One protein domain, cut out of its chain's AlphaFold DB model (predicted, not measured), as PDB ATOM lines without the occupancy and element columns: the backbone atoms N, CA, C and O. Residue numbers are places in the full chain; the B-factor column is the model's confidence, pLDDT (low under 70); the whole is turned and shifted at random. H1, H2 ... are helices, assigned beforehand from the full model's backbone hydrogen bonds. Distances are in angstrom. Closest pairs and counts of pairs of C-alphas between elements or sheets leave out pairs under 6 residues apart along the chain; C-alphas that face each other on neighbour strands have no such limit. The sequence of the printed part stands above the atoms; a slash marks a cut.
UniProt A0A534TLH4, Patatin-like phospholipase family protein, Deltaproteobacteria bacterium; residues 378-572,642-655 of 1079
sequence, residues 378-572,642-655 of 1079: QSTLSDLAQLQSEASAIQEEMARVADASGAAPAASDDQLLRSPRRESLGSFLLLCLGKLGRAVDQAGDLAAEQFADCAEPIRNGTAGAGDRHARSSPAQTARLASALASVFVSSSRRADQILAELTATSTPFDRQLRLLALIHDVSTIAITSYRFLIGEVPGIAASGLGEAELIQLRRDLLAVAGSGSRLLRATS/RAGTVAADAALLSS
ATOM      1  N   GLN A 378     295.972 294.716 260.567       87.50
ATOM      2  CA  GLN A 378     296.065 294.855 262.019       87.50
ATOM      3  C   GLN A 378     296.083 296.321 262.487       87.50
ATOM      4  O   GLN A 378     295.369 296.667 263.427       87.50
ATOM      5  N   SER A 379     296.850 297.194 261.826       89.00
ATOM      6  CA  SER A 379     296.908 298.627 262.155       89.00
ATOM      7  C   SER A 379     295.598 299.341 261.842       89.00
ATOM      8  O   SER A 379     295.107 300.081 262.686       89.00
ATOM      9  N   THR A 380     294.955 299.043 260.709       90.00
ATOM     10  CA  THR A 380     293.635 299.604 260.384       90.00
ATOM     11  C   THR A 380     292.566 299.175 261.396       90.00
ATOM     12  O   THR A 380     291.731 299.989 261.790       90.00
ATOM     13  N   LEU A 381     292.599 297.923 261.870       88.12
ATOM     14  CA  LEU A 381     291.720 297.464 262.953       88.12
ATOM     15  C   LEU A 381     292.026 298.165 264.280       88.12
ATOM     16  O   LEU A 381     291.098 298.546 264.992       88.12
ATOM     17  N   SER A 382     293.308 298.356 264.603       88.31
ATOM     18  CA  SER A 382     293.742 299.095 265.793       88.31
ATOM     19  C   SER A 382     293.248 300.540 265.768       88.31
ATOM     20  O   SER A 382     292.668 301.004 266.748       88.31
ATOM     21  N   ASP A 383     293.395 301.231 264.638       89.12
ATOM     22  CA  ASP A 383     292.917 302.602 264.470       89.12
ATOM     23  C   ASP A 383     291.390 302.685 264.562       89.12
ATOM     24  O   ASP A 383     290.861 303.603 265.191       89.12
ATOM     25  N   LEU A 384     290.667 301.708 264.004       87.06
ATOM     26  CA  LEU A 384     289.212 301.611 264.137       87.06
ATOM     27  C   LEU A 384     288.786 301.414 265.599       87.06
ATOM     28  O   LEU A 384     287.893 302.118 266.074       87.06
ATOM     29  N   ALA A 385     289.425 300.491 266.320       85.62
ATOM     30  CA  ALA A 385     289.134 300.233 267.728       85.62
ATOM     31  C   ALA A 385     289.425 301.466 268.596       85.62
ATOM     32  O   ALA A 385     288.631 301.808 269.476       85.62
ATOM     33  N   GLN A 386     290.527 302.168 268.323       87.06
ATOM     34  CA  GLN A 386     290.906 303.391 269.025       87.06
ATOM     35  C   GLN A 386     289.920 304.533 268.745       87.06
ATOM     36  O   GLN A 386     289.445 305.181 269.675       87.06
ATOM     37  N   LEU A 387     289.533 304.729 267.481       88.56
ATOM     38  CA  LEU A 387     288.500 305.690 267.084       88.56
ATOM     39  C   LEU A 387     287.172 305.451 267.807       88.56
ATOM     40  O   LEU A 387     286.548 306.398 268.285       88.56
ATOM     41  N   GLN A 388     286.733 304.193 267.884       85.19
ATOM     42  CA  GLN A 388     285.498 303.831 268.575       85.19
ATOM     43  C   GLN A 388     285.616 304.010 270.090       85.19
ATOM     44  O   GLN A 388     284.673 304.501 270.704       85.19
ATOM     45  N   SER A 389     286.773 303.690 270.677       85.62
ATOM     46  CA  SER A 389     287.046 303.906 272.104       85.62
ATOM     47  C   SER A 389     286.975 305.395 272.460       85.62
ATOM     48  O   SER A 389     286.299 305.779 273.409       85.62
ATOM     49  N   GLU A 390     287.598 306.260 271.653       88.06
ATOM     50  CA  GLU A 390     287.540 307.715 271.840       88.06
ATOM     51  C   GLU A 390     286.117 308.268 271.637       88.06
ATOM     52  O   GLU A 390     285.685 309.152 272.379       88.06
ATOM     53  N   ALA A 391     285.360 307.736 270.669       85.62
ATOM     54  CA  ALA A 391     283.961 308.105 270.463       85.62
ATOM     55  C   ALA A 391     283.071 307.679 271.642       85.62
ATOM     56  O   ALA A 391     282.236 308.465 272.087       85.62
ATOM     57  N   SER A 392     283.270 306.469 272.170       83.19
ATOM     58  CA  SER A 392     282.547 305.958 273.337       83.19
ATOM     59  C   SER A 392     282.855 306.777 274.593       83.19
ATOM     60  O   SER A 392     281.935 307.193 275.292       83.19
ATOM     61  N   ALA A 393     284.115 307.171 274.803       84.38
ATOM     62  CA  ALA A 393     284.489 308.069 275.897       84.38
ATOM     63  C   ALA A 393     283.790 309.442 275.806       84.38
ATOM     64  O   ALA A 393     283.403 310.013 276.827       84.38
ATOM     65  N   ILE A 394     283.584 309.972 274.592       86.06
ATOM     66  CA  ILE A 394     282.787 311.193 274.384       86.06
ATOM     67  C   ILE A 394     281.310 310.943 274.714       86.06
ATOM     68  O   ILE A 394     280.678 311.804 275.317       86.06
ATOM     69  N   GLN A 395     280.752 309.780 274.362       81.62
ATOM     70  CA  GLN A 395     279.376 309.415 274.725       81.62
ATOM     71  C   GLN A 395     279.185 309.338 276.243       81.62
ATOM     72  O   GLN A 395     278.204 309.866 276.757       81.62
ATOM     73  N   GLU A 396     280.139 308.757 276.967       79.69
ATOM     74  CA  GLU A 396     280.124 308.712 278.433       79.69
ATOM     75  C   GLU A 396     280.294 310.097 279.063       79.69
ATOM     76  O   GLU A 396     279.681 310.411 280.083       79.69
ATOM     77  N   GLU A 397     281.137 310.952 278.484       84.00
ATOM     78  CA  GLU A 397     281.275 312.343 278.918       84.00
ATOM     79  C   GLU A 397     279.974 313.122 278.708       84.00
ATOM     80  O   GLU A 397     279.517 313.797 279.629       84.00
ATOM     81  N   MET A 398     279.321 312.954 277.554       82.19
ATOM     82  CA  MET A 398     277.987 313.494 277.305       82.19
ATOM     83  C   MET A 398     276.987 312.985 278.352       82.19
ATOM     84  O   MET A 398     276.365 313.799 279.028       82.19
ATOM     85  N   ALA A 399     276.884 311.669 278.566       75.94
ATOM     86  CA  ALA A 399     275.974 311.083 279.554       75.94
ATOM     87  C   ALA A 399     276.213 311.630 280.977       75.94
ATOM     88  O   ALA A 399     275.266 312.008 281.661       75.94
ATOM     89  N   ARG A 400     277.475 311.791 281.400       77.50
ATOM     90  CA  ARG A 400     277.818 312.411 282.695       77.50
ATOM     91  C   ARG A 400     277.360 313.865 282.797       77.50
ATOM     92  O   ARG A 400     276.903 314.292 283.857       77.50
ATOM     93  N   VAL A 401     277.466 314.629 281.710       77.75
ATOM     94  CA  VAL A 401     276.949 316.005 281.650       77.75
ATOM     95  C   VAL A 401     275.410 316.026 281.685       77.75
ATOM     96  O   VAL A 401     274.828 316.967 282.238       77.75
ATOM     97  N   ALA A 402     274.745 314.985 281.166       67.38
ATOM     98  CA  ALA A 402     273.289 314.815 281.227       67.38
ATOM     99  C   ALA A 402     272.770 314.503 282.644       67.38
ATOM    100  O   ALA A 402     271.778 315.103 283.049       67.38
ATOM    101  N   ASP A 403     273.451 313.636 283.405       63.47
ATOM    102  CA  ASP A 403     272.913 313.063 284.655       63.47
ATOM    103  C   ASP A 403     273.430 313.668 285.974       63.47
ATOM    104  O   ASP A 403     272.960 313.281 287.040       63.47
ATOM    105  N   ALA A 404     274.382 314.610 285.952       50.50
ATOM    106  CA  ALA A 404     274.854 315.402 287.110       50.50
ATOM    107  C   ALA A 404     274.981 314.669 288.478       50.50
ATOM    108  O   ALA A 404     274.884 315.300 289.531       50.50
ATOM    109  N   SER A 405     275.236 313.354 288.500       38.94
ATOM    110  CA  SER A 405     275.449 312.586 289.728       38.94
ATOM    111  C   SER A 405     276.335 311.348 289.516       38.94
ATOM    112  O   SER A 405     276.025 310.444 288.751       38.94
ATOM    113  N   GLY A 406     277.475 311.348 290.218       42.84
ATOM    114  CA  GLY A 406     278.105 310.220 290.923       42.84
ATOM    115  C   GLY A 406     278.474 308.900 290.230       42.84
ATOM    116  O   GLY A 406     279.083 308.075 290.908       42.84
ATOM    117  N   ALA A 407     278.145 308.646 288.963       41.44
ATOM    118  CA  ALA A 407     278.478 307.366 288.338       41.44
ATOM    119  C   ALA A 407     280.004 307.210 288.193       41.44
ATOM    120  O   ALA A 407     280.673 308.024 287.546       41.44
ATOM    121  N   ALA A 408     280.554 306.171 288.827       43.12
ATOM    122  CA  ALA A 408     281.947 305.783 288.655       43.12
ATOM    123  C   ALA A 408     282.216 305.456 287.171       43.12
ATOM    124  O   ALA A 408     281.309 304.964 286.495       43.12
ATOM    125  N   PRO A 409     283.432 305.712 286.652       49.56
ATOM    126  CA  PRO A 409     283.800 305.283 285.306       49.56
ATOM    127  C   PRO A 409     283.534 303.782 285.150       49.56
ATOM    128  O   PRO A 409     283.813 303.020 286.081       49.56
ATOM    129  N   ALA A 410     283.020 303.354 283.994       49.94
ATOM    130  CA  ALA A 410     282.955 301.933 283.676       49.94
ATOM    131  C   ALA A 410     284.359 301.313 283.831       49.94
ATOM    132  O   ALA A 410     285.366 301.942 283.485       49.94
ATOM    133  N   ALA A 411     284.443 300.106 284.399       47.31
ATOM    134  CA  ALA A 411     285.701 299.365 284.438       47.31
ATOM    135  C   ALA A 411     286.189 299.179 282.993       47.31
ATOM    136  O   ALA A 411     285.403 298.799 282.128       47.31
ATOM    137  N   SER A 412     287.451 299.507 282.705       53.47
ATOM    138  CA  SER A 412     287.905 299.540 281.314       53.47
ATOM    139  C   SER A 412     287.945 298.137 280.700       53.47
ATOM    140  O   SER A 412     288.409 297.182 281.332       53.47
ATOM    141  N   ASP A 413     287.538 298.034 279.429       59.31
ATOM    142  CA  ASP A 413     287.632 296.827 278.587       59.31
ATOM    143  C   ASP A 413     289.021 296.149 278.650       59.31
ATOM    144  O   ASP A 413     289.161 294.939 278.443       59.31
ATOM    145  N   ASP A 414     290.070 296.911 278.978       63.97
ATOM    146  CA  ASP A 414     291.438 296.416 279.128       63.97
ATOM    147  C   ASP A 414     291.580 295.362 280.230       63.97
ATOM    148  O   ASP A 414     292.418 294.468 280.107       63.97
ATOM    149  N   GLN A 415     290.790 295.432 281.307       69.81
ATOM    150  CA  GLN A 415     290.914 294.480 282.412       69.81
ATOM    151  C   GLN A 415     290.521 293.068 281.971       69.81
ATOM    152  O   GLN A 415     291.204 292.099 282.308       69.81
ATOM    153  N   LEU A 416     289.456 292.950 281.174       76.44
ATOM    154  CA  LEU A 416     288.996 291.678 280.627       76.44
ATOM    155  C   LEU A 416     290.031 291.096 279.656       76.44
ATOM    156  O   LEU A 416     290.402 289.928 279.775       76.44
ATOM    157  N   LEU A 417     290.544 291.932 278.748       77.31
ATOM    158  CA  LEU A 417     291.521 291.548 277.724       77.31
ATOM    159  C   LEU A 417     292.898 291.186 278.297       77.31
ATOM    160  O   LEU A 417     293.640 290.458 277.643       77.31
ATOM    161  N   ARG A 418     293.237 291.672 279.496       71.94
ATOM    162  CA  ARG A 418     294.477 291.340 280.224       71.94
ATOM    163  C   ARG A 418     294.303 290.202 281.233       71.94
ATOM    164  O   ARG A 418     295.273 289.787 281.861       71.94
ATOM    165  N   SER A 419     293.082 289.709 281.422       73.25
ATOM    166  CA  SER A 419     292.798 288.630 282.368       73.25
ATOM    167  C   SER A 419     292.949 287.246 281.722       73.25
ATOM    168  O   SER A 419     292.772 287.112 280.508       73.25
ATOM    169  N   PRO A 420     293.141 286.174 282.517       73.94
ATOM    170  CA  PRO A 420     293.067 284.795 282.020       73.94
ATOM    171  C   PRO A 420     291.751 284.462 281.291       73.94
ATOM    172  O   PRO A 420     291.701 283.536 280.488       73.94
ATOM    173  N   ARG A 421     290.679 285.242 281.515       78.56
ATOM    174  CA  ARG A 421     289.378 285.070 280.844       78.56
ATOM    175  C   ARG A 421     289.419 285.400 279.353       78.56
ATOM    176  O   ARG A 421     288.491 285.026 278.633       78.56
ATOM    177  N   ARG A 422     290.482 286.057 278.864       84.38
ATOM    178  CA  ARG A 422     290.676 286.330 277.434       84.38
ATOM    179  C   ARG A 422     290.561 285.055 276.591       84.38
ATOM    180  O   ARG A 422     289.970 285.102 275.518       84.38
ATOM    181  N   GLU A 423     291.057 283.918 277.077       82.94
ATOM    182  CA  GLU A 423     291.008 282.651 276.332       82.94
ATOM    183  C   GLU A 423     289.571 282.219 276.002       82.94
ATOM    184  O   GLU A 423     289.280 281.851 274.865       82.94
ATOM    185  N   SER A 424     288.658 282.346 276.968       85.12
ATOM    186  CA  SER A 424     287.223 282.065 276.811       85.12
ATOM    187  C   SER A 424     286.439 283.185 276.112       85.12
ATOM    188  O   SER A 424     285.335 282.948 275.615       85.12
ATOM    189  N   LEU A 425     286.991 284.402 276.034       88.06
ATOM    190  CA  LEU A 425     286.290 285.579 275.512       88.06
ATOM    191  C   LEU A 425     285.852 285.402 274.055       88.06
ATOM    192  O   LEU A 425     284.730 285.761 273.710       88.06
ATOM    193  N   GLY A 426     286.688 284.801 273.205       88.94
ATOM    194  CA  GLY A 426     286.343 284.589 271.796       88.94
ATOM    195  C   GLY A 426     285.096 283.721 271.599       88.94
ATOM    196  O   GLY A 426     284.280 283.994 270.720       88.94
ATOM    197  N   SER A 427     284.898 282.720 272.463       88.62
ATOM    198  CA  SER A 427     283.718 281.847 272.420       88.62
ATOM    199  C   SER A 427     282.469 282.565 272.938       88.62
ATOM    200  O   SER A 427     281.414 282.472 272.309       88.62
ATOM    201  N   PHE A 428     282.599 283.355 274.007       91.38
ATOM    202  CA  PHE A 428     281.530 284.237 274.481       91.38
ATOM    203  C   PHE A 428     281.081 285.225 273.390       91.38
ATOM    204  O   PHE A 428     279.889 285.311 273.088       91.38
ATOM    205  N   LEU A 429     282.028 285.924 272.753       91.88
ATOM    206  CA  LEU A 429     281.740 286.894 271.695       91.88
ATOM    207  C   LEU A 429     281.066 286.229 270.491       91.88
ATOM    208  O   LEU A 429     280.086 286.755 269.967       91.88
ATOM    209  N   LEU A 430     281.534 285.045 270.083       91.38
ATOM    210  CA  LEU A 430     280.939 284.302 268.973       91.38
ATOM    211  C   LEU A 430     279.487 283.896 269.276       91.38
ATOM    212  O   LEU A 430     278.612 284.042 268.420       91.38
ATOM    213  N   LEU A 431     279.216 283.421 270.495       90.81
ATOM    214  CA  LEU A 431     277.863 283.079 270.945       90.81
ATOM    215  C   LEU A 431     276.953 284.309 270.988       90.81
ATOM    216  O   LEU A 431     275.815 284.239 270.517       90.81
ATOM    217  N   CYS A 432     277.445 285.427 271.524       92.44
ATOM    218  CA  CYS A 432     276.714 286.688 271.541       92.44
ATOM    219  C   CYS A 432     276.368 287.152 270.119       92.44
ATOM    220  O   CYS A 432     275.195 287.360 269.809       92.44
ATOM    221  N   LEU A 433     277.358 287.258 269.228       91.12
ATOM    222  CA  LEU A 433     277.147 287.746 267.864       91.12
ATOM    223  C   LEU A 433     276.209 286.830 267.070       91.12
ATOM    224  O   LEU A 433     275.397 287.316 266.288       91.12
ATOM    225  N   GLY A 434     276.238 285.518 267.322       89.50
ATOM    226  CA  GLY A 434     275.276 284.577 266.745       89.50
ATOM    227  C   GLY A 434     273.836 284.738 267.262       89.50
ATOM    228  O   GLY A 434     272.884 284.413 266.550       89.50
ATOM    229  N   LYS A 435     273.632 285.227 268.495       88.12
ATOM    230  CA  LYS A 435     272.300 285.626 268.990       88.12
ATOM    231  C   LYS A 435     271.858 286.933 268.334       88.12
ATOM    232  O   LYS A 435     270.790 286.959 267.732       88.12
ATOM    233  N   LEU A 436     272.722 287.949 268.349       88.19
ATOM    234  CA  LEU A 436     272.449 289.255 267.748       88.19
ATOM    235  C   LEU A 436     272.118 289.140 266.261       88.19
ATOM    236  O   LEU A 436     271.115 289.689 265.822       88.19
ATOM    237  N   GLY A 437     272.882 288.356 265.496       84.00
ATOM    238  CA  GLY A 437     272.631 288.149 264.069       84.00
ATOM    239  C   GLY A 437     271.225 287.623 263.763       84.00
ATOM    240  O   GLY A 437     270.647 288.008 262.755       84.00
ATOM    241  N   ARG A 438     270.631 286.815 264.655       82.06
ATOM    242  CA  ARG A 438     269.244 286.326 264.517       82.06
ATOM    243  C   ARG A 438     268.188 287.375 264.874       82.06
ATOM    244  O   ARG A 438     267.033 287.224 264.486       82.06
ATOM    245  N   ALA A 439     268.565 288.406 265.622       76.81
ATOM    246  CA  ALA A 439     267.662 289.438 266.112       76.81
ATOM    247  C   ALA A 439     267.767 290.775 265.385       76.81
ATOM    248  O   ALA A 439     266.830 291.565 265.469       76.81
ATOM    249  N   VAL A 440     268.840 291.035 264.628       69.56
ATOM    250  CA  VAL A 440     268.930 292.248 263.795       69.56
ATOM    251  C   VAL A 440     267.769 292.326 262.786       69.56
ATOM    252  O   VAL A 440     267.317 293.429 262.474       69.56
ATOM    253  N   ASP A 441     267.211 291.178 262.385       65.88
ATOM    254  CA  ASP A 441     266.029 291.072 261.518       65.88
ATOM    255  C   ASP A 441     264.679 291.272 262.254       65.88
ATOM    256  O   ASP A 441     263.628 291.336 261.613       65.88
ATOM    257  N   GLN A 442     264.671 291.401 263.588       65.25
ATOM    258  CA  GLN A 442     263.468 291.609 264.410       65.25
ATOM    259  C   GLN A 442     263.265 293.105 264.733       65.25
ATOM    260  O   GLN A 442     264.203 293.816 265.107       65.25
ATOM    261  N   ALA A 443     262.035 293.618 264.602       55.16
ATOM    262  CA  ALA A 443     261.707 295.024 264.875       55.16
ATOM    263  C   ALA A 443     261.383 295.277 266.367       55.16
ATOM    264  O   ALA A 443     260.679 294.482 266.981       55.16
ATOM    265  N   GLY A 444     261.834 296.416 266.921       66.12
ATOM    266  CA  GLY A 444     261.404 296.929 268.240       66.12
ATOM    267  C   GLY A 444     262.412 296.811 269.399       66.12
ATOM    268  O   GLY A 444     263.597 296.555 269.171       66.12
ATOM    269  N   ASP A 445     261.911 297.019 270.628       64.00
ATOM    270  CA  ASP A 445     262.651 297.056 271.911       64.00
ATOM    271  C   ASP A 445     263.371 295.737 272.248       64.00
ATOM    272  O   ASP A 445     264.450 295.750 272.837       64.00
ATOM    273  N   LEU A 446     262.850 294.605 271.761       63.56
ATOM    274  CA  LEU A 446     263.449 293.273 271.920       63.56
ATOM    275  C   LEU A 446     264.875 293.186 271.344       63.56
ATOM    276  O   LEU A 446     265.705 292.421 271.827       63.56
ATOM    277  N   ALA A 447     265.183 293.967 270.302       70.62
ATOM    278  CA  ALA A 447     266.538 294.031 269.760       70.62
ATOM    279  C   ALA A 447     267.482 294.792 270.705       70.62
ATOM    280  O   ALA A 447     268.638 294.402 270.835       70.62
ATOM    281  N   ALA A 448     267.000 295.847 271.372       76.12
ATOM    282  CA  ALA A 448     267.805 296.626 272.308       76.12
ATOM    283  C   ALA A 448     268.153 295.820 273.566       76.12
ATOM    284  O   ALA A 448     269.307 295.830 273.986       76.12
ATOM    285  N   GLU A 449     267.200 295.042 274.086       83.56
ATOM    286  CA  GLU A 449     267.428 294.111 275.201       83.56
ATOM    287  C   GLU A 449     268.538 293.097 274.882       83.56
ATOM    288  O   GLU A 449     269.422 292.866 275.697       83.56
ATOM    289  N   GLN A 450     268.580 292.559 273.659       86.38
ATOM    290  CA  GLN A 450     269.614 291.589 273.281       86.38
ATOM    291  C   GLN A 450     271.019 292.190 273.142       86.38
ATOM    292  O   GLN A 450     272.009 291.500 273.405       86.38
ATOM    293  N   PHE A 451     271.131 293.454 272.720       86.56
ATOM    294  CA  PHE A 451     272.412 294.167 272.745       86.56
ATOM    295  C   PHE A 451     272.863 294.417 274.188       86.56
ATOM    296  O   PHE A 451     274.029 294.163 274.497       86.56
ATOM    297  N   ALA A 452     271.946 294.813 275.073       87.06
ATOM    298  CA  ALA A 452     272.227 294.997 276.494       87.06
ATOM    299  C   ALA A 452     272.687 293.690 277.169       87.06
ATOM    300  O   ALA A 452     273.745 293.681 277.800       87.06
ATOM    301  N   ASP A 453     271.983 292.573 276.940       90.25
ATOM    302  CA  ASP A 453     272.317 291.237 277.467       90.25
ATOM    303  C   ASP A 453     273.736 290.783 277.088       90.25
ATOM    304  O   ASP A 453     274.394 290.041 277.822       90.25
ATOM    305  N   CYS A 454     274.219 291.194 275.913       90.06
ATOM    306  CA  CYS A 454     275.578 290.891 275.484       90.06
ATOM    307  C   CYS A 454     276.617 291.879 276.033       90.06
ATOM    308  O   CYS A 454     277.728 291.469 276.383       90.06
ATOM    309  N   ALA A 455     276.284 293.167 276.100       88.88
ATOM    310  CA  ALA A 455     277.210 294.208 276.523       88.88
ATOM    311  C   ALA A 455     277.425 294.233 278.049       88.88
ATOM    312  O   ALA A 455     278.520 294.558 278.508       88.88
ATOM    313  N   GLU A 456     276.427 293.848 278.849       88.75
ATOM    314  CA  GLU A 456     276.504 293.888 280.313       88.75
ATOM    315  C   GLU A 456     277.630 293.006 280.898       88.75
ATOM    316  O   GLU A 456     278.444 293.532 281.666       88.75
ATOM    317  N   PRO A 457     277.796 291.719 280.519       88.81
ATOM    318  CA  PRO A 457     278.925 290.919 280.997       88.81
ATOM    319  C   PRO A 457     280.295 291.474 280.589       88.81
ATOM    320  O   PRO A 457     281.282 291.237 281.288       88.81
ATOM    321  N   ILE A 458     280.372 292.190 279.461       88.62
ATOM    322  CA  ILE A 458     281.606 292.834 278.994       88.62
ATOM    323  C   ILE A 458     281.946 294.009 279.913       88.62
ATOM    324  O   ILE A 458     283.030 294.013 280.493       88.62
ATOM    325  N   ARG A 459     280.997 294.930 280.141       84.31
ATOM    326  CA  ARG A 459     281.173 296.080 281.051       84.31
ATOM    327  C   ARG A 459     281.527 295.669 282.477       84.31
ATOM    328  O   ARG A 459     282.337 296.316 283.131       84.31
ATOM    329  N   ASN A 460     280.931 294.579 282.955       84.00
ATOM    330  CA  ASN A 460     281.181 294.056 284.297       84.00
ATOM    331  C   ASN A 460     282.491 293.246 284.390       84.00
ATOM    332  O   ASN A 460     282.852 292.774 285.469       84.00
ATOM    333  N   GLY A 461     283.194 293.028 283.271       82.56
ATOM    334  CA  GLY A 461     284.411 292.215 283.206       82.56
ATOM    335  C   GLY A 461     284.183 290.725 283.496       82.56
ATOM    336  O   GLY A 461     285.135 289.993 283.783       82.56
ATOM    337  N   THR A 462     282.935 290.252 283.456       85.19
ATOM    338  CA  THR A 462     282.532 288.864 283.746       85.19
ATOM    339  C   THR A 462     282.347 288.011 282.491       85.19
ATOM    340  O   THR A 462     282.091 286.813 282.608       85.19
ATOM    341  N   ALA A 463     282.477 288.588 281.297       84.81
ATOM    342  CA  ALA A 463     282.415 287.856 280.037       84.81
ATOM    343  C   ALA A 463     283.419 286.683 280.011       84.81
ATOM    344  O   ALA A 463     284.577 286.815 280.409       84.81
ATOM    345  N   GLY A 464     282.955 285.511 279.565       76.31
ATOM    346  CA  GLY A 464     283.738 284.268 279.573       76.31
ATOM    347  C   GLY A 464     283.830 283.552 280.932       76.31
ATOM    348  O   GLY A 464     284.516 282.539 281.040       76.31
ATOM    349  N   ALA A 465     283.150 284.026 281.984       74.25
ATOM    350  CA  ALA A 465     283.113 283.317 283.264       74.25
ATOM    351  C   ALA A 465     282.348 281.981 283.156       74.25
ATOM    352  O   ALA A 465     281.166 281.964 282.824       74.25
ATOM    353  N   GLY A 466     283.008 280.867 283.500       64.44
ATOM    354  CA  GLY A 466     282.390 279.535 283.607       64.44
ATOM    355  C   GLY A 466     282.691 278.562 282.460       64.44
ATOM    356  O   GLY A 466     282.446 277.366 282.619       64.44
ATOM    357  N   ASP A 467     283.280 279.029 281.355       62.19
ATOM    358  CA  ASP A 467     283.713 278.172 280.245       62.19
ATOM    359  C   ASP A 467     285.098 277.559 280.518       62.19
ATOM    360  O   ASP A 467     285.981 278.188 281.104       62.19
ATOM    361  N   ARG A 468     285.318 276.301 280.104       59.41
ATOM    362  CA  ARG A 468     286.641 275.661 280.229       59.41
ATOM    363  C   ARG A 468     287.648 276.386 279.320       59.41
ATOM    364  O   ARG A 468     287.399 276.508 278.126       59.41
ATOM    365  N   HIS A 469     288.771 276.819 279.899       58.72
ATOM    366  CA  HIS A 469     289.900 277.541 279.287       58.72
ATOM    367  C   HIS A 469     290.380 276.942 277.948       58.72
ATOM    368  O   HIS A 469     291.233 276.055 277.923       58.72
ATOM    369  N   ALA A 470     289.832 277.405 276.825       70.00
ATOM    370  CA  ALA A 470     290.319 277.034 275.503       70.00
ATOM    371  C   ALA A 470     290.397 278.271 274.612       70.00
ATOM    372  O   ALA A 470     289.375 278.845 274.237       70.00
ATOM    373  N   ARG A 471     291.630 278.655 274.257       80.69
ATOM    374  CA  ARG A 471     291.908 279.689 273.257       80.69
ATOM    375  C   ARG A 471     291.154 279.385 271.959       80.69
ATOM    376  O   ARG A 471     291.103 278.240 271.508       80.69
ATOM    377  N   SER A 472     290.606 280.427 271.338       80.81
ATOM    378  CA  SER A 472     289.931 280.301 270.044       80.81
ATOM    379  C   SER A 472     290.897 279.812 268.959       80.81
ATOM    380  O   SER A 472     291.975 280.371 268.771       80.81
ATOM    381  N   SER A 473     290.506 278.765 268.232       85.31
ATOM    382  CA  SER A 473     291.230 278.304 267.039       85.31
ATOM    383  C   SER A 473     291.160 279.346 265.909       85.31
ATOM    384  O   SER A 473     290.163 280.068 265.830       85.31
ATOM    385  N   PRO A 474     292.122 279.384 264.962       84.25
ATOM    386  CA  PRO A 474     292.069 280.299 263.815       84.25
ATOM    387  C   PRO A 474     290.740 280.246 263.040       84.25
ATOM    388  O   PRO A 474     290.200 281.279 262.656       84.25
ATOM    389  N   ALA A 475     290.139 279.059 262.899       84.50
ATOM    390  CA  ALA A 475     288.826 278.888 262.271       84.50
ATOM    391  C   ALA A 475     287.655 279.435 263.119       84.50
ATOM    392  O   ALA A 475     286.635 279.865 262.580       84.50
ATOM    393  N   GLN A 476     287.750 279.406 264.453       86.62
ATOM    394  CA  GLN A 476     286.789 280.100 265.322       86.62
ATOM    395  C   GLN A 476     286.960 281.615 265.227       86.62
ATOM    396  O   GLN A 476     285.956 282.310 265.119       86.62
ATOM    397  N   THR A 477     288.197 282.113 265.189       86.38
ATOM    398  CA  THR A 477     288.493 283.538 264.996       86.38
ATOM    399  C   THR A 477     287.968 284.039 263.650       86.38
ATOM    400  O   THR A 477     287.347 285.097 263.592       86.38
ATOM    401  N   ALA A 478     288.117 283.248 262.583       86.25
ATOM    402  CA  ALA A 478     287.550 283.581 261.281       86.25
ATOM    403  C   ALA A 478     286.015 283.654 261.320       86.25
ATOM    404  O   ALA A 478     285.433 284.642 260.882       86.25
ATOM    405  N   ARG A 479     285.351 282.665 261.938       89.56
ATOM    406  CA  ARG A 479     283.891 282.695 262.143       89.56
ATOM    407  C   ARG A 479     283.437 283.878 262.992       89.56
ATOM    408  O   ARG A 479     282.382 284.440 262.717       89.56
ATOM    409  N   LEU A 480     284.215 284.251 264.007       90.75
ATOM    410  CA  LEU A 480     283.953 285.420 264.839       90.75
ATOM    411  C   LEU A 480     284.008 286.705 264.010       90.75
ATOM    412  O   LEU A 480     283.087 287.514 264.099       90.75
ATOM    413  N   ALA A 481     285.031 286.863 263.168       89.56
ATOM    414  CA  ALA A 481     285.148 287.996 262.256       89.56
ATOM    415  C   ALA A 481     283.970 288.062 261.271       89.56
ATOM    416  O   ALA A 481     283.362 289.121 261.130       89.56
ATOM    417  N   SER A 482     283.576 286.938 260.661       90.12
ATOM    418  CA  SER A 482     282.404 286.892 259.775       90.12
ATOM    419  C   SER A 482     281.097 287.207 260.515       90.12
ATOM    420  O   SER A 482     280.259 287.946 260.000       90.12
ATOM    421  N   ALA A 483     280.911 286.686 261.736       90.50
ATOM    422  CA  ALA A 483     279.736 286.973 262.559       90.50
ATOM    423  C   ALA A 483     279.666 288.464 262.914       90.50
ATOM    424  O   ALA A 483     278.619 289.088 262.732       90.50
ATOM    425  N   LEU A 484     280.789 289.055 263.328       89.50
ATOM    426  CA  LEU A 484     280.909 290.485 263.592       89.50
ATOM    427  C   LEU A 484     280.567 291.299 262.340       89.50
ATOM    428  O   LEU A 484     279.687 292.158 262.382       89.50
ATOM    429  N   ALA A 485     281.186 290.977 261.205       88.00
ATOM    430  CA  ALA A 485     280.904 291.632 259.936       88.00
ATOM    431  C   ALA A 485     279.413 291.566 259.588       88.00
ATOM    432  O   ALA A 485     278.804 292.589 259.283       88.00
ATOM    433  N   SER A 486     278.795 290.389 259.716       85.69
ATOM    434  CA  SER A 486     277.379 290.200 259.403       85.69
ATOM    435  C   SER A 486     276.453 291.054 260.277       85.69
ATOM    436  O   SER A 486     275.556 291.696 259.736       85.69
ATOM    437  N   VAL A 487     276.693 291.123 261.595       85.25
ATOM    438  CA  VAL A 487     275.890 291.906 262.554       85.25
ATOM    439  C   VAL A 487     276.038 293.403 262.300       85.25
ATOM    440  O   VAL A 487     275.053 294.139 262.288       85.25
ATOM    441  N   PHE A 488     277.259 293.880 262.066       79.12
ATOM    442  CA  PHE A 488     277.532 295.311 261.916       79.12
ATOM    443  C   PHE A 488     277.213 295.850 260.512       79.12
ATOM    444  O   PHE A 488     276.840 297.015 260.362       79.12
ATOM    445  N   VAL A 489     277.279 295.007 259.477       77.25
ATOM    446  CA  VAL A 489     276.800 295.345 258.128       77.25
ATOM    447  C   VAL A 489     275.271 295.292 258.056       77.25
ATOM    448  O   VAL A 489     274.661 296.181 257.466       77.25
ATOM    449  N   SER A 490     274.610 294.302 258.665       73.12
ATOM    450  CA  SER A 490     273.139 294.244 258.672       73.12
ATOM    451  C   SER A 490     272.532 295.388 259.491       73.12
ATOM    452  O   SER A 490     271.622 296.075 259.015       73.12
ATOM    453  N   SER A 491     273.106 295.681 260.661       68.69
ATOM    454  CA  SER A 491     272.695 296.808 261.506       68.69
ATOM    455  C   SER A 491     272.982 298.177 260.886       68.69
ATOM    456  O   SER A 491     272.337 299.151 261.270       68.69
ATOM    457  N   SER A 492     273.858 298.290 259.877       67.00
ATOM    458  CA  SER A 492     274.162 299.588 259.265       67.00
ATOM    459  C   SER A 492     272.950 300.241 258.598       67.00
ATOM    460  O   SER A 492     272.822 301.459 258.645       67.00
ATOM    461  N   ARG A 493     272.043 299.450 258.005       66.81
ATOM    462  CA  ARG A 493     270.780 299.962 257.437       66.81
ATOM    463  C   ARG A 493     269.852 300.520 258.519       66.81
ATOM    464  O   ARG A 493     269.164 301.511 258.295       66.81
ATOM    465  N   ARG A 494     269.866 299.905 259.702       70.31
ATOM    466  CA  ARG A 494     269.098 300.339 260.873       70.31
ATOM    467  C   ARG A 494     269.734 301.552 261.553       70.31
ATOM    468  O   ARG A 494     269.017 302.396 262.071       70.31
ATOM    469  N   ALA A 495     271.058 301.689 261.496       69.56
ATOM    470  CA  ALA A 495     271.775 302.836 262.050       69.56
ATOM    471  C   ALA A 495     271.354 304.166 261.400       69.56
ATOM    472  O   ALA A 495     271.205 305.156 262.109       69.56
ATOM    473  N   ASP A 496     271.104 304.194 260.085       73.31
ATOM    474  CA  ASP A 496     270.613 305.405 259.409       73.31
ATOM    475  C   ASP A 496     269.167 305.750 259.827       73.31
ATOM    476  O   ASP A 496     268.828 306.925 259.963       73.31
ATOM    477  N   GLN A 497     268.331 304.743 260.112       76.31
ATOM    478  CA  GLN A 497     266.982 304.942 260.665       76.31
ATOM    479  C   GLN A 497     267.033 305.459 262.109       76.31
ATOM    480  O   GLN A 497     266.350 306.427 262.430       76.31
ATOM    481  N   ILE A 498     267.884 304.866 262.954       75.19
ATOM    482  CA  ILE A 498     268.131 305.316 264.332       75.19
ATOM    483  C   ILE A 498     268.651 306.755 264.333       75.19
ATOM    484  O   ILE A 498     268.206 307.566 265.137       75.19
ATOM    485  N   LEU A 499     269.557 307.098 263.415       75.12
ATOM    486  CA  LEU A 499     270.067 308.458 263.267       75.12
ATOM    487  C   LEU A 499     268.955 309.439 262.885       75.12
ATOM    488  O   LEU A 499     268.844 310.497 263.501       75.12
ATOM    489  N   ALA A 500     268.119 309.084 261.904       79.44
ATOM    490  CA  ALA A 500     266.973 309.899 261.513       79.44
ATOM    491  C   ALA A 500     266.020 310.120 262.699       79.44
ATOM    492  O   ALA A 500     265.627 311.253 262.965       79.44
ATOM    493  N   GLU A 501     265.728 309.065 263.461       80.19
ATOM    494  CA  GLU A 501     264.863 309.105 264.641       80.19
ATOM    495  C   GLU A 501     265.462 309.925 265.796       80.19
ATOM    496  O   GLU A 501     264.748 310.707 266.423       80.19
ATOM    497  N   LEU A 502     266.773 309.828 266.034       73.81
ATOM    498  CA  LEU A 502     267.494 310.654 267.010       73.81
ATOM    499  C   LEU A 502     267.408 312.143 266.667       73.81
ATOM    500  O   LEU A 502     267.218 312.970 267.555       73.81
ATOM    501  N   THR A 503     267.541 312.483 265.384       71.44
ATOM    502  CA  THR A 503     267.521 313.879 264.914       71.44
ATOM    503  C   THR A 503     266.121 314.450 264.702       71.44
ATOM    504  O   THR A 503     265.980 315.661 264.530       71.44
ATOM    505  N   ALA A 504     265.084 313.612 264.701       77.50
ATOM    506  CA  ALA A 504     263.720 314.056 264.470       77.50
ATOM    507  C   ALA A 504     263.207 314.879 265.659       77.50
ATOM    508  O   ALA A 504     263.209 314.435 266.806       77.50
ATOM    509  N   THR A 505     262.698 316.076 265.370       66.94
ATOM    510  CA  THR A 505     262.138 316.998 266.372       66.94
ATOM    511  C   THR A 505     260.893 316.451 267.073       66.94
ATOM    512  O   THR A 505     260.520 316.956 268.128       66.94
ATOM    513  N   SER A 506     260.251 315.428 266.502       71.88
ATOM    514  CA  SER A 506     259.068 314.760 267.051       71.88
ATOM    515  C   SER A 506     259.382 313.599 268.002       71.88
ATOM    516  O   SER A 506     258.449 313.021 268.557       71.88
ATOM    517  N   THR A 507     260.649 313.212 268.170       74.06
ATOM    518  CA  THR A 507     261.023 312.074 269.023       74.06
ATOM    519  C   THR A 507     261.113 312.508 270.491       74.06
ATOM    520  O   THR A 507     261.850 313.446 270.798       74.06
ATOM    521  N   PRO A 508     260.403 311.836 271.419       79.81
ATOM    522  CA  PRO A 508     260.514 312.107 272.851       79.81
ATOM    523  C   PRO A 508     261.941 311.918 273.391       79.81
ATOM    524  O   PRO A 508     262.659 311.009 272.970       79.81
ATOM    525  N   PHE A 509     262.340 312.746 274.358       71.81
ATOM    526  CA  PHE A 509     263.693 312.725 274.932       71.81
ATOM    527  C   PHE A 509     264.032 311.392 275.626       71.81
ATOM    528  O   PHE A 509     265.142 310.886 275.490       71.81
ATOM    529  N   ASP A 510     263.067 310.749 276.290       74.94
ATOM    530  CA  ASP A 510     263.228 309.421 276.904       74.94
ATOM    531  C   ASP A 510     263.499 308.318 275.864       74.94
ATOM    532  O   ASP A 510     264.234 307.360 276.120       74.94
ATOM    533  N   ARG A 511     262.936 308.458 274.659       80.88
ATOM    534  CA  ARG A 511     263.208 307.566 273.530       80.88
ATOM    535  C   ARG A 511     264.593 307.831 272.937       80.88
ATOM    536  O   ARG A 511     265.297 306.878 272.618       80.88
ATOM    537  N   GLN A 512     265.030 309.091 272.875       74.38
ATOM    538  CA  GLN A 512     266.403 309.452 272.489       74.38
ATOM    539  C   GLN A 512     267.447 308.896 273.477       74.38
ATOM    540  O   GLN A 512     268.469 308.367 273.043       74.38
ATOM    541  N   LEU A 513     267.170 308.924 274.788       72.62
ATOM    542  CA  LEU A 513     268.028 308.325 275.822       72.62
ATOM    543  C   LEU A 513     268.129 306.794 275.701       72.62
ATOM    544  O   LEU A 513     269.213 306.233 275.849       72.62
ATOM    545  N   ARG A 514     267.034 306.099 275.368       77.81
ATOM    546  CA  ARG A 514     267.069 304.645 275.109       77.81
ATOM    547  C   ARG A 514     267.885 304.286 273.865       77.81
ATOM    548  O   ARG A 514     268.659 303.333 273.891       77.81
ATOM    549  N   LEU A 515     267.764 305.074 272.796       77.31
ATOM    550  CA  LEU A 515     268.598 304.917 271.598       77.31
ATOM    551  C   LEU A 515     270.085 305.181 271.893       77.31
ATOM    552  O   LEU A 515     270.945 304.540 271.293       77.31
ATOM    553  N   LEU A 516     270.398 306.073 272.841       73.81
ATOM    554  CA  LEU A 516     271.768 306.313 273.301       73.81
ATOM    555  C   LEU A 516     272.357 305.092 274.017       73.81
ATOM    556  O   LEU A 516     273.479 304.695 273.701       73.81
ATOM    557  N   ALA A 517     271.605 304.489 274.941       77.81
ATOM    558  CA  ALA A 517     272.034 303.276 275.641       77.81
ATOM    559  C   ALA A 517     272.336 302.143 274.646       77.81
ATOM    560  O   ALA A 517     273.403 301.535 274.706       77.81
ATOM    561  N   LEU A 518     271.473 301.965 273.639       80.69
ATOM    562  CA  LEU A 518     271.696 301.011 272.552       80.69
ATOM    563  C   LEU A 518     272.988 301.298 271.766       80.69
ATOM    564  O   LEU A 518     273.746 300.379 271.463       80.69
ATOM    565  N   ILE A 519     273.267 302.561 271.424       78.56
ATOM    566  CA  ILE A 519     274.506 302.941 270.722       78.56
ATOM    567  C   ILE A 519     275.743 302.620 271.571       78.56
ATOM    568  O   ILE A 519     276.758 302.162 271.033       78.56
ATOM    569  N   HIS A 520     275.665 302.837 272.882       79.94
ATOM    570  CA  HIS A 520     276.741 302.512 273.812       79.94
ATOM    571  C   HIS A 520     276.959 300.990 273.929       79.94
ATOM    572  O   HIS A 520     278.100 300.532 273.839       79.94
ATOM    573  N   ASP A 521     275.889 300.190 274.021       84.44
ATOM    574  CA  ASP A 521     275.961 298.719 274.025       84.44
ATOM    575  C   ASP A 521     276.610 298.178 272.741       84.44
ATOM    576  O   ASP A 521     277.543 297.372 272.784       84.44
ATOM    577  N   VAL A 522     276.172 298.685 271.583       83.19
ATOM    578  CA  VAL A 522     276.744 298.350 270.269       83.19
ATOM    579  C   VAL A 522     278.236 298.693 270.219       83.19
ATOM    580  O   VAL A 522     279.033 297.899 269.716       83.19
ATOM    581  N   SER A 523     278.623 299.855 270.756       81.25
ATOM    582  CA  SER A 523     280.022 300.300 270.793       81.25
ATOM    583  C   SER A 523     280.875 299.406 271.694       81.25
ATOM    584  O   SER A 523     281.954 298.996 271.278       81.25
ATOM    585  N   THR A 524     280.367 299.033 272.871       85.31
ATOM    586  CA  THR A 524     281.043 298.137 273.828       85.31
ATOM    587  C   THR A 524     281.382 296.789 273.181       85.31
ATOM    588  O   THR A 524     282.523 296.321 273.224       85.31
ATOM    589  N   ILE A 525     280.398 296.178 272.510       87.50
ATOM    590  CA  ILE A 525     280.567 294.885 271.832       87.50
ATOM    591  C   ILE A 525     281.562 295.009 270.675       87.50
ATOM    592  O   ILE A 525     282.423 294.139 270.509       87.50
ATOM    593  N   ALA A 526     281.470 296.083 269.884       85.25
ATOM    594  CA  ALA A 526     282.368 296.337 268.761       85.25
ATOM    595  C   ALA A 526     283.825 296.493 269.221       85.25
ATOM    596  O   ALA A 526     284.693 295.754 268.758       85.25
ATOM    597  N   ILE A 527     284.080 297.406 270.166       84.81
ATOM    598  CA  ILE A 527     285.417 297.726 270.687       84.81
ATOM    599  C   ILE A 527     286.076 296.474 271.262       84.81
ATOM    600  O   ILE A 527     287.199 296.136 270.873       84.81
ATOM    601  N   THR A 528     285.364 295.739 272.121       88.31
ATOM    602  CA  THR A 528     285.883 294.504 272.724       88.31
ATOM    603  C   THR A 528     286.169 293.441 271.665       88.31
ATOM    604  O   THR A 528     287.216 292.794 271.713       88.31
ATOM    605  N   SER A 529     285.293 293.293 270.664       88.75
ATOM    606  CA  SER A 529     285.501 292.338 269.570       88.75
ATOM    607  C   SER A 529     286.724 292.688 268.723       88.75
ATOM    608  O   SER A 529     287.536 291.806 268.454       88.75
ATOM    609  N   TYR A 530     286.913 293.956 268.341       86.69
ATOM    610  CA  TYR A 530     288.095 294.366 267.578       86.69
ATOM    611  C   TYR A 530     289.375 294.201 268.382       86.69
ATOM    612  O   TYR A 530     290.329 293.618 267.879       86.69
ATOM    613  N   ARG A 531     289.402 294.653 269.640       86.75
ATOM    614  CA  ARG A 531     290.574 294.502 270.515       86.75
ATOM    615  C   ARG A 531     290.914 293.036 270.785       86.75
ATOM    616  O   ARG A 531     292.090 292.681 270.873       86.75
ATOM    617  N   PHE A 532     289.910 292.164 270.869       88.62
ATOM    618  CA  PHE A 532     290.133 290.723 270.888       88.62
ATOM    619  C   PHE A 532     290.771 290.254 269.570       88.62
ATOM    620  O   PHE A 532     291.879 289.723 269.604       88.62
ATOM    621  N   LEU A 533     290.140 290.529 268.423       88.06
ATOM    622  CA  LEU A 533     290.592 290.095 267.094       88.06
ATOM    623  C   LEU A 533     291.998 290.601 266.728       88.06
ATOM    624  O   LEU A 533     292.777 289.836 266.166       88.06
ATOM    625  N   ILE A 534     292.360 291.836 267.094       87.06
ATOM    626  CA  ILE A 534     293.701 292.416 266.887       87.06
ATOM    627  C   ILE A 534     294.790 291.535 267.511       87.06
ATOM    628  O   ILE A 534     295.826 291.306 266.885       87.06
ATOM    629  N   GLY A 535     294.547 291.016 268.718       84.19
ATOM    630  CA  GLY A 535     295.478 290.122 269.412       84.19
ATOM    631  C   GLY A 535     295.514 288.696 268.851       84.19
ATOM    632  O   GLY A 535     296.428 287.945 269.178       84.19
ATOM    633  N   GLU A 536     294.561 288.317 267.992       86.06
ATOM    634  CA  GLU A 536     294.559 287.014 267.316       86.06
ATOM    635  C   GLU A 536     295.251 287.039 265.945       86.06
ATOM    636  O   GLU A 536     295.607 285.976 265.437       86.06
ATOM    637  N   VAL A 537     295.482 288.223 265.355       81.75
ATOM    638  CA  VAL A 537     296.109 288.365 264.025       81.75
ATOM    639  C   VAL A 537     297.466 287.653 263.917       81.75
ATOM    640  O   VAL A 537     297.633 286.911 262.946       81.75
ATOM    641  N   PRO A 538     298.404 287.757 264.883       76.38
ATOM    642  CA  PRO A 538     299.673 287.027 264.790       76.38
ATOM    643  C   PRO A 538     299.483 285.503 264.701       76.38
ATOM    644  O   PRO A 538     300.161 284.823 263.934       76.38
ATOM    645  N   GLY A 539     298.495 284.960 265.424       76.44
ATOM    646  CA  GLY A 539     298.142 283.539 265.363       76.44
ATOM    647  C   GLY A 539     297.464 283.125 264.053       76.44
ATOM    648  O   GLY A 539     297.585 281.972 263.645       76.44
ATOM    649  N   ILE A 540     296.772 284.050 263.379       78.94
ATOM    650  CA  ILE A 540     296.185 283.832 262.048       78.94
ATOM    651  C   ILE A 540     297.282 283.791 260.982       78.94
ATOM    652  O   ILE A 540     297.271 282.890 260.147       78.94
ATOM    653  N   ALA A 541     298.239 284.722 261.025       68.88
ATOM    654  CA  ALA A 541     299.348 284.768 260.072       68.88
ATOM    655  C   ALA A 541     300.204 283.489 260.118       68.88
ATOM    656  O   ALA A 541     300.637 282.992 259.083       68.88
ATOM    657  N   ALA A 542     300.383 282.911 261.310       68.06
ATOM    658  CA  ALA A 542     301.094 281.649 261.513       68.06
ATOM    659  C   ALA A 542     300.232 280.385 261.281       68.06
ATOM    660  O   ALA A 542     300.700 279.267 261.506       68.06
ATOM    661  N   SER A 543     298.963 280.531 260.885       71.44
ATOM    662  CA  SER A 543     298.039 279.404 260.716       71.44
ATOM    663  C   SER A 543     298.159 278.733 259.341       71.44
ATOM    664  O   SER A 543     298.626 279.324 258.376       71.44
ATOM    665  N   GLY A 544     297.678 277.491 259.229       70.56
ATOM    666  CA  GLY A 544     297.595 276.761 257.956       70.56
ATOM    667  C   GLY A 544     296.356 277.083 257.107       70.56
ATOM    668  O   GLY A 544     295.937 276.221 256.336       70.56
ATOM    669  N   LEU A 545     295.720 278.248 257.291       80.00
ATOM    670  CA  LEU A 545     294.543 278.654 256.509       80.00
ATOM    671  C   LEU A 545     294.905 278.874 255.032       80.00
ATOM    672  O   LEU A 545     295.987 279.362 254.706       80.00
ATOM    673  N   GLY A 546     293.984 278.532 254.128       82.50
ATOM    674  CA  GLY A 546     294.172 278.728 252.692       82.50
ATOM    675  C   GLY A 546     294.111 280.204 252.278       82.50
ATOM    676  O   GLY A 546     293.460 281.023 252.923       82.50
ATOM    677  N   GLU A 547     294.724 280.549 251.143       82.44
ATOM    678  CA  GLU A 547     294.758 281.925 250.613       82.44
ATOM    679  C   GLU A 547     293.357 282.549 250.479       82.44
ATOM    680  O   GLU A 547     293.125 283.677 250.915       82.44
ATOM    681  N   ALA A 548     292.390 281.800 249.940       84.44
ATOM    682  CA  ALA A 548     291.013 282.269 249.797       84.44
ATOM    683  C   ALA A 548     290.344 282.563 251.153       84.44
ATOM    684  O   ALA A 548     289.580 283.526 251.267       84.44
ATOM    685  N   GLU A 549     290.655 281.768 252.183       85.88
ATOM    686  CA  GLU A 549     290.148 281.964 253.544       85.88
ATOM    687  C   GLU A 549     290.758 283.217 254.172       85.88
ATOM    688  O   GLU A 549     290.028 284.022 254.745       85.88
ATOM    689  N   LEU A 550     292.062 283.445 253.993       86.06
ATOM    690  CA  LEU A 550     292.747 284.653 254.465       86.06
ATOM    691  C   LEU A 550     292.219 285.920 253.772       86.06
ATOM    692  O   LEU A 550     291.977 286.932 254.431       86.06
ATOM    693  N   ILE A 551     291.975 285.869 252.458       86.56
ATOM    694  CA  ILE A 551     291.400 286.994 251.701       86.56
ATOM    695  C   ILE A 551     289.964 287.282 252.152       86.56
ATOM    696  O   ILE A 551     289.569 288.447 252.252       86.56
ATOM    697  N   GLN A 552     289.154 286.247 252.399       87.12
ATOM    698  CA  GLN A 552     287.802 286.430 252.928       87.12
ATOM    699  C   GLN A 552     287.837 286.991 254.352       87.12
ATOM    700  O   GLN A 552     287.136 287.958 254.630       87.12
ATOM    701  N   LEU A 553     288.703 286.462 255.217       88.81
ATOM    702  CA  LEU A 553     288.872 286.934 256.587       88.81
ATOM    703  C   LEU A 553     289.278 288.409 256.639       88.81
ATOM    704  O   LEU A 553     288.673 289.185 257.375       88.81
ATOM    705  N   ARG A 554     290.253 288.827 255.820       90.50
ATOM    706  CA  ARG A 554     290.635 290.242 255.699       90.50
ATOM    707  C   ARG A 554     289.444 291.104 255.286       90.50
ATOM    708  O   ARG A 554     289.220 292.154 255.881       90.50
ATOM    709  N   ARG A 555     288.666 290.663 254.293       89.38
ATOM    710  CA  ARG A 555     287.464 291.386 253.854       89.38
ATOM    711  C   ARG A 555     286.430 291.499 254.969       89.38
ATOM    712  O   ARG A 555     285.908 292.588 255.162       89.38
ATOM    713  N   ASP A 556     286.178 290.435 255.723       89.31
ATOM    714  CA  ASP A 556     285.222 290.454 256.836       89.31
ATOM    715  C   ASP A 556     285.678 291.409 257.951       89.31
ATOM    716  O   ASP A 556     284.899 292.242 258.413       89.31
ATOM    717  N   LEU A 557     286.962 291.361 258.321       88.50
ATOM    718  CA  LEU A 557     287.557 292.259 259.315       88.50
ATOM    719  C   LEU A 557     287.475 293.737 258.899       88.50
ATOM    720  O   LEU A 557     287.233 294.602 259.738       88.50
ATOM    721  N   LEU A 558     287.653 294.036 257.610       89.50
ATOM    722  CA  LEU A 558     287.669 295.407 257.090       89.50
ATOM    723  C   LEU A 558     286.293 295.922 256.637       89.50
ATOM    724  O   LEU A 558     286.096 297.136 256.570       89.50
ATOM    725  N   ALA A 559     285.317 295.043 256.376       84.81
ATOM    726  CA  ALA A 559     283.969 295.402 255.904       84.81
ATOM    727  C   ALA A 559     283.242 296.377 256.843       84.81
ATOM    728  O   ALA A 559     282.368 297.150 256.441       84.81
ATOM    729  N   VAL A 560     283.628 296.354 258.111       77.88
ATOM    730  CA  VAL A 560     283.030 297.118 259.196       77.88
ATOM    731  C   VAL A 560     283.721 298.455 259.459       77.88
ATOM    732  O   VAL A 560     283.191 299.248 260.235       77.88
ATOM    733  N   ALA A 561     284.814 298.791 258.763       78.75
ATOM    734  CA  ALA A 561     285.491 300.086 258.909       78.75
ATOM    735  C   ALA A 561     284.557 301.283 258.633       78.75
ATOM    736  O   ALA A 561     284.612 302.302 259.319       78.75
ATOM    737  N   GLY A 562     283.600 301.130 257.708       70.06
ATOM    738  CA  GLY A 562     282.573 302.145 257.439       70.06
ATOM    739  C   GLY A 562     281.572 302.374 258.586       70.06
ATOM    740  O   GLY A 562     280.822 303.352 258.561       70.06
ATOM    741  N   SER A 563     281.523 301.497 259.598       72.62
ATOM    742  CA  SER A 563     280.672 301.676 260.785       72.62
ATOM    743  C   SER A 563     281.157 302.808 261.699       72.62
ATOM    744  O   SER A 563     280.321 303.506 262.271       72.62
ATOM    745  N   GLY A 564     282.470 303.066 261.768       76.00
ATOM    746  CA  GLY A 564     283.045 304.122 262.611       76.00
ATOM    747  C   GLY A 564     282.535 305.518 262.242       76.00
ATOM    748  O   GLY A 564     282.068 306.264 263.102       76.00
ATOM    749  N   SER A 565     282.503 305.845 260.947       80.94
ATOM    750  CA  SER A 565     281.969 307.129 260.468       80.94
ATOM    751  C   SER A 565     280.484 307.305 260.802       80.94
ATOM    752  O   SER A 565     280.047 308.407 261.130       80.94
ATOM    753  N   ARG A 566     279.692 306.225 260.761       78.88
ATOM    754  CA  ARG A 566     278.273 306.251 261.155       78.88
ATOM    755  C   ARG A 566     278.102 306.492 262.653       78.88
ATOM    756  O   ARG A 566     277.296 307.342 263.026       78.88
ATOM    757  N   LEU A 567     278.890 305.814 263.486       79.44
ATOM    758  CA  LEU A 567     278.894 306.010 264.938       79.44
ATOM    759  C   LEU A 567     279.213 307.463 265.314       79.44
ATOM    760  O   LEU A 567     278.534 308.059 266.149       79.44
ATOM    761  N   LEU A 568     280.205 308.067 264.660       86.00
ATOM    762  CA  LEU A 568     280.575 309.464 264.898       86.00
ATOM    763  C   LEU A 568     279.485 310.442 264.447       86.00
ATOM    764  O   LEU A 568     279.233 311.428 265.141       86.00
ATOM    765  N   ARG A 569     278.782 310.158 263.341       85.50
ATOM    766  CA  ARG A 569     277.597 310.939 262.945       85.50
ATOM    767  C   ARG A 569     276.487 310.852 263.988       85.50
ATOM    768  O   ARG A 569     275.929 311.888 264.336       85.50
ATOM    769  N   ALA A 570     276.211 309.662 264.522       81.62
ATOM    770  CA  ALA A 570     275.238 309.482 265.600       81.62
ATOM    771  C   ALA A 570     275.647 310.215 266.884       81.62
ATOM    772  O   ALA A 570     274.835 310.915 267.480       81.62
ATOM    773  N   THR A 571     276.926 310.152 267.247       84.56
ATOM    774  CA  THR A 571     277.476 310.861 268.414       84.56
ATOM    775  C   THR A 571     277.390 312.384 268.240       84.56
ATOM    776  O   THR A 571     277.013 313.098 269.164       84.56
ATOM    777  N   SER A 572     277.665 312.896 267.037       87.62
ATOM    778  CA  SER A 572     277.531 314.322 266.705       87.62
ATOM    779  C   SER A 572     276.073 314.794 266.696       87.62
ATOM    780  O   SER A 572     275.763 315.867 267.214       87.62
ATOM    781  N   ARG A 642     289.678 311.394 260.979       89.81
ATOM    782  CA  ARG A 642     290.404 310.124 261.175       89.81
ATOM    783  C   ARG A 642     289.575 308.902 260.746       89.81
ATOM    784  O   ARG A 642     290.109 307.964 260.168       89.81
ATOM    785  N   ALA A 643     288.262 308.897 260.962       90.00
ATOM    786  CA  ALA A 643     287.402 307.813 260.482       90.00
ATOM    787  C   ALA A 643     287.342 307.750 258.947       90.00
ATOM    788  O   ALA A 643     287.293 306.661 258.374       90.00
ATOM    789  N   GLY A 644     287.406 308.903 258.274       88.50
ATOM    790  CA  GLY A 644     287.533 308.976 256.818       88.50
ATOM    791  C   GLY A 644     288.816 308.326 256.293       88.50
ATOM    792  O   GLY A 644     288.759 307.595 255.303       88.50
ATOM    793  N   THR A 645     289.953 308.535 256.968       87.12
ATOM    794  CA  THR A 645     291.230 307.908 256.579       87.12
ATOM    795  C   THR A 645     291.205 306.399 256.808       87.12
ATOM    796  O   THR A 645     291.506 305.651 255.883       87.12
ATOM    797  N   VAL A 646     290.718 305.940 257.967       89.25
ATOM    798  CA  VAL A 646     290.584 304.502 258.276       89.25
ATOM    799  C   VAL A 646     289.674 303.784 257.275       89.25
ATOM    800  O   VAL A 646     289.995 302.691 256.813       89.25
ATOM    801  N   ALA A 647     288.556 304.401 256.879       88.56
ATOM    802  CA  ALA A 647     287.668 303.834 255.866       88.56
ATOM    803  C   ALA A 647     288.334 303.738 254.480       88.56
ATOM    804  O   ALA A 647     288.117 302.758 253.763       88.56
ATOM    805  N   ALA A 648     289.152 304.726 254.103       87.12
ATOM    806  CA  ALA A 648     289.900 304.700 252.848       87.12
ATOM    807  C   ALA A 648     290.980 303.603 252.848       87.12
ATOM    808  O   ALA A 648     291.117 302.881 251.858       87.12
ATOM    809  N   ASP A 649     291.698 303.431 253.959       88.19
ATOM    810  CA  ASP A 649     292.711 302.381 254.102       88.19
ATOM    811  C   ASP A 649     292.088 300.984 254.070       88.19
ATOM    812  O   ASP A 649     292.564 300.113 253.337       88.19
ATOM    813  N   ALA A 650     290.961 300.790 254.762       89.75
ATOM    814  CA  ALA A 650     290.197 299.549 254.714       89.75
ATOM    815  C   ALA A 650     289.716 299.211 253.292       89.75
ATOM    816  O   ALA A 650     289.809 298.057 252.865       89.75
ATOM    817  N   ALA A 651     289.239 300.203 252.530       88.31
ATOM    818  CA  ALA A 651     288.804 300.005 251.147       88.31
ATOM    819  C   ALA A 651     289.962 299.570 250.232       88.31
ATOM    820  O   ALA A 651     289.790 298.676 249.403       88.31
ATOM    821  N   LEU A 652     291.151 300.152 250.412       85.94
ATOM    822  CA  LEU A 652     292.346 299.784 249.649       85.94
ATOM    823  C   LEU A 652     292.828 298.370 249.998       85.94
ATOM    824  O   LEU A 652     293.089 297.569 249.096       85.94
ATOM    825  N   LEU A 653     292.901 298.047 251.293       88.62
ATOM    826  CA  LEU A 653     293.317 296.734 251.796       88.62
ATOM    827  C   LEU A 653     292.330 295.607 251.453       88.62
ATOM    828  O   LEU A 653     292.727 294.452 251.336       88.62
ATOM    829  N   SER A 654     291.053 295.928 251.239       86.00
ATOM    830  CA  SER A 654     290.030 294.943 250.859       86.00
ATOM    831  C   SER A 654     290.208 294.382 249.441       86.00
ATOM    832  O   SER A 654     289.590 293.369 249.106       86.00
ATOM    833  N   SER A 655     291.045 295.002 248.599       81.50
ATOM    834  CA  SER A 655     291.372 294.463 247.274       81.50
ATOM    835  C   SER A 655     292.238 293.200 247.383       81.50
ATOM    836  O   SER A 655     293.063 293.080 248.285       81.50
TER     837      SER A 655
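AT A GLANCE: This is residues 378 to 572 and 642 to 655 of the 1079 residues of the protein "Patatin-like phospholipase family protein" of Deltaproteobacteria bacterium (UniProt A0A534TLH4). Three long helices, H1, H6 and H5, stand side by side with H6 in the middle, and H7 and H8, almost end to end, pack on H5; H9 lies outside on H1 and H8. The hairpin of H3 and H4 crosses H5 and H6. The printed part has 209 residues with nine named helices, H1 to H9, no named strand, class all helix. It is compact, radius of gyration of the C-alphas 17.0 A, spanning 54 by 39 by 31 A.

HOW THE PARTS SIT: H1, residues 378 to 403, touches the hub H6, residues 509 to 541, opposite ways at a shallow tilt of 25 degrees; the closest C-alphas, Ala 385 and Ile 527, are 5.4 A apart. H2, residues 413 to 417, only just touches H6, with 3 pairs of C-alphas within 8 A, the closest Asp 413 and Thr 528, 6.5 A. H3, residues 422 to 439, and H4, residues 445 to 459, form a hairpin, closest C-alphas Cys 432 and Cys 454, 5.9 A. H3 touches H5, residues 474 to 503, at a steep tilt of 48 degrees, closest C-alphas Gly 437 and Val 487, 5.2 A. H5 and H6 form a hairpin, closest C-alphas Pro 474 and Ile 540, 5.7 A. H5 touches H7, residues 547 to 559, with residues 478 to 489 alone, and H8, residues 561 to 572, with residues 488 to 502 alone; the closest C-alphas are Ser 482 and Asp 556, 5.4 A, and Leu 499 and Ala 570, 5.8 A. H9, residues 642 to 653, touches H8, closest C-alphas Ala 561 and Ala 647, 5.3 A. H1, H5, H6, H7, H8 and H9 make a bundle, helices side by side. Every O i to N i+4 pair is within hydrogen-bond range in H1, H2, H7 and H9; the others have 11 of 14 in H3, 9 of 11 in H4, 22 of 26 in H5, 26 of 29 in H6 and 6 of 8 in H8.

IN THESE COORDINATES: H1 begins at C-alpha 378, (296.065, 294.855, 262.019), and is 37.1 A long. H5, 41.6 A, has a kink of 43 degrees near residue 494; H6, 47.7 A, has one of 40 degrees near residue 535. H9 ends at C-alpha 653, (293.317, 296.734, 251.796).

THE WHOLE: Residues 573 to 641 are not printed; C-alphas 572 and 642 are 14.6 A apart across the cut. The link H4 to H5 is long, 14 residues. Residues 505 to 510 stand free. Of the printed residues, 32 are under pLDDT 70, among them 402 to 415.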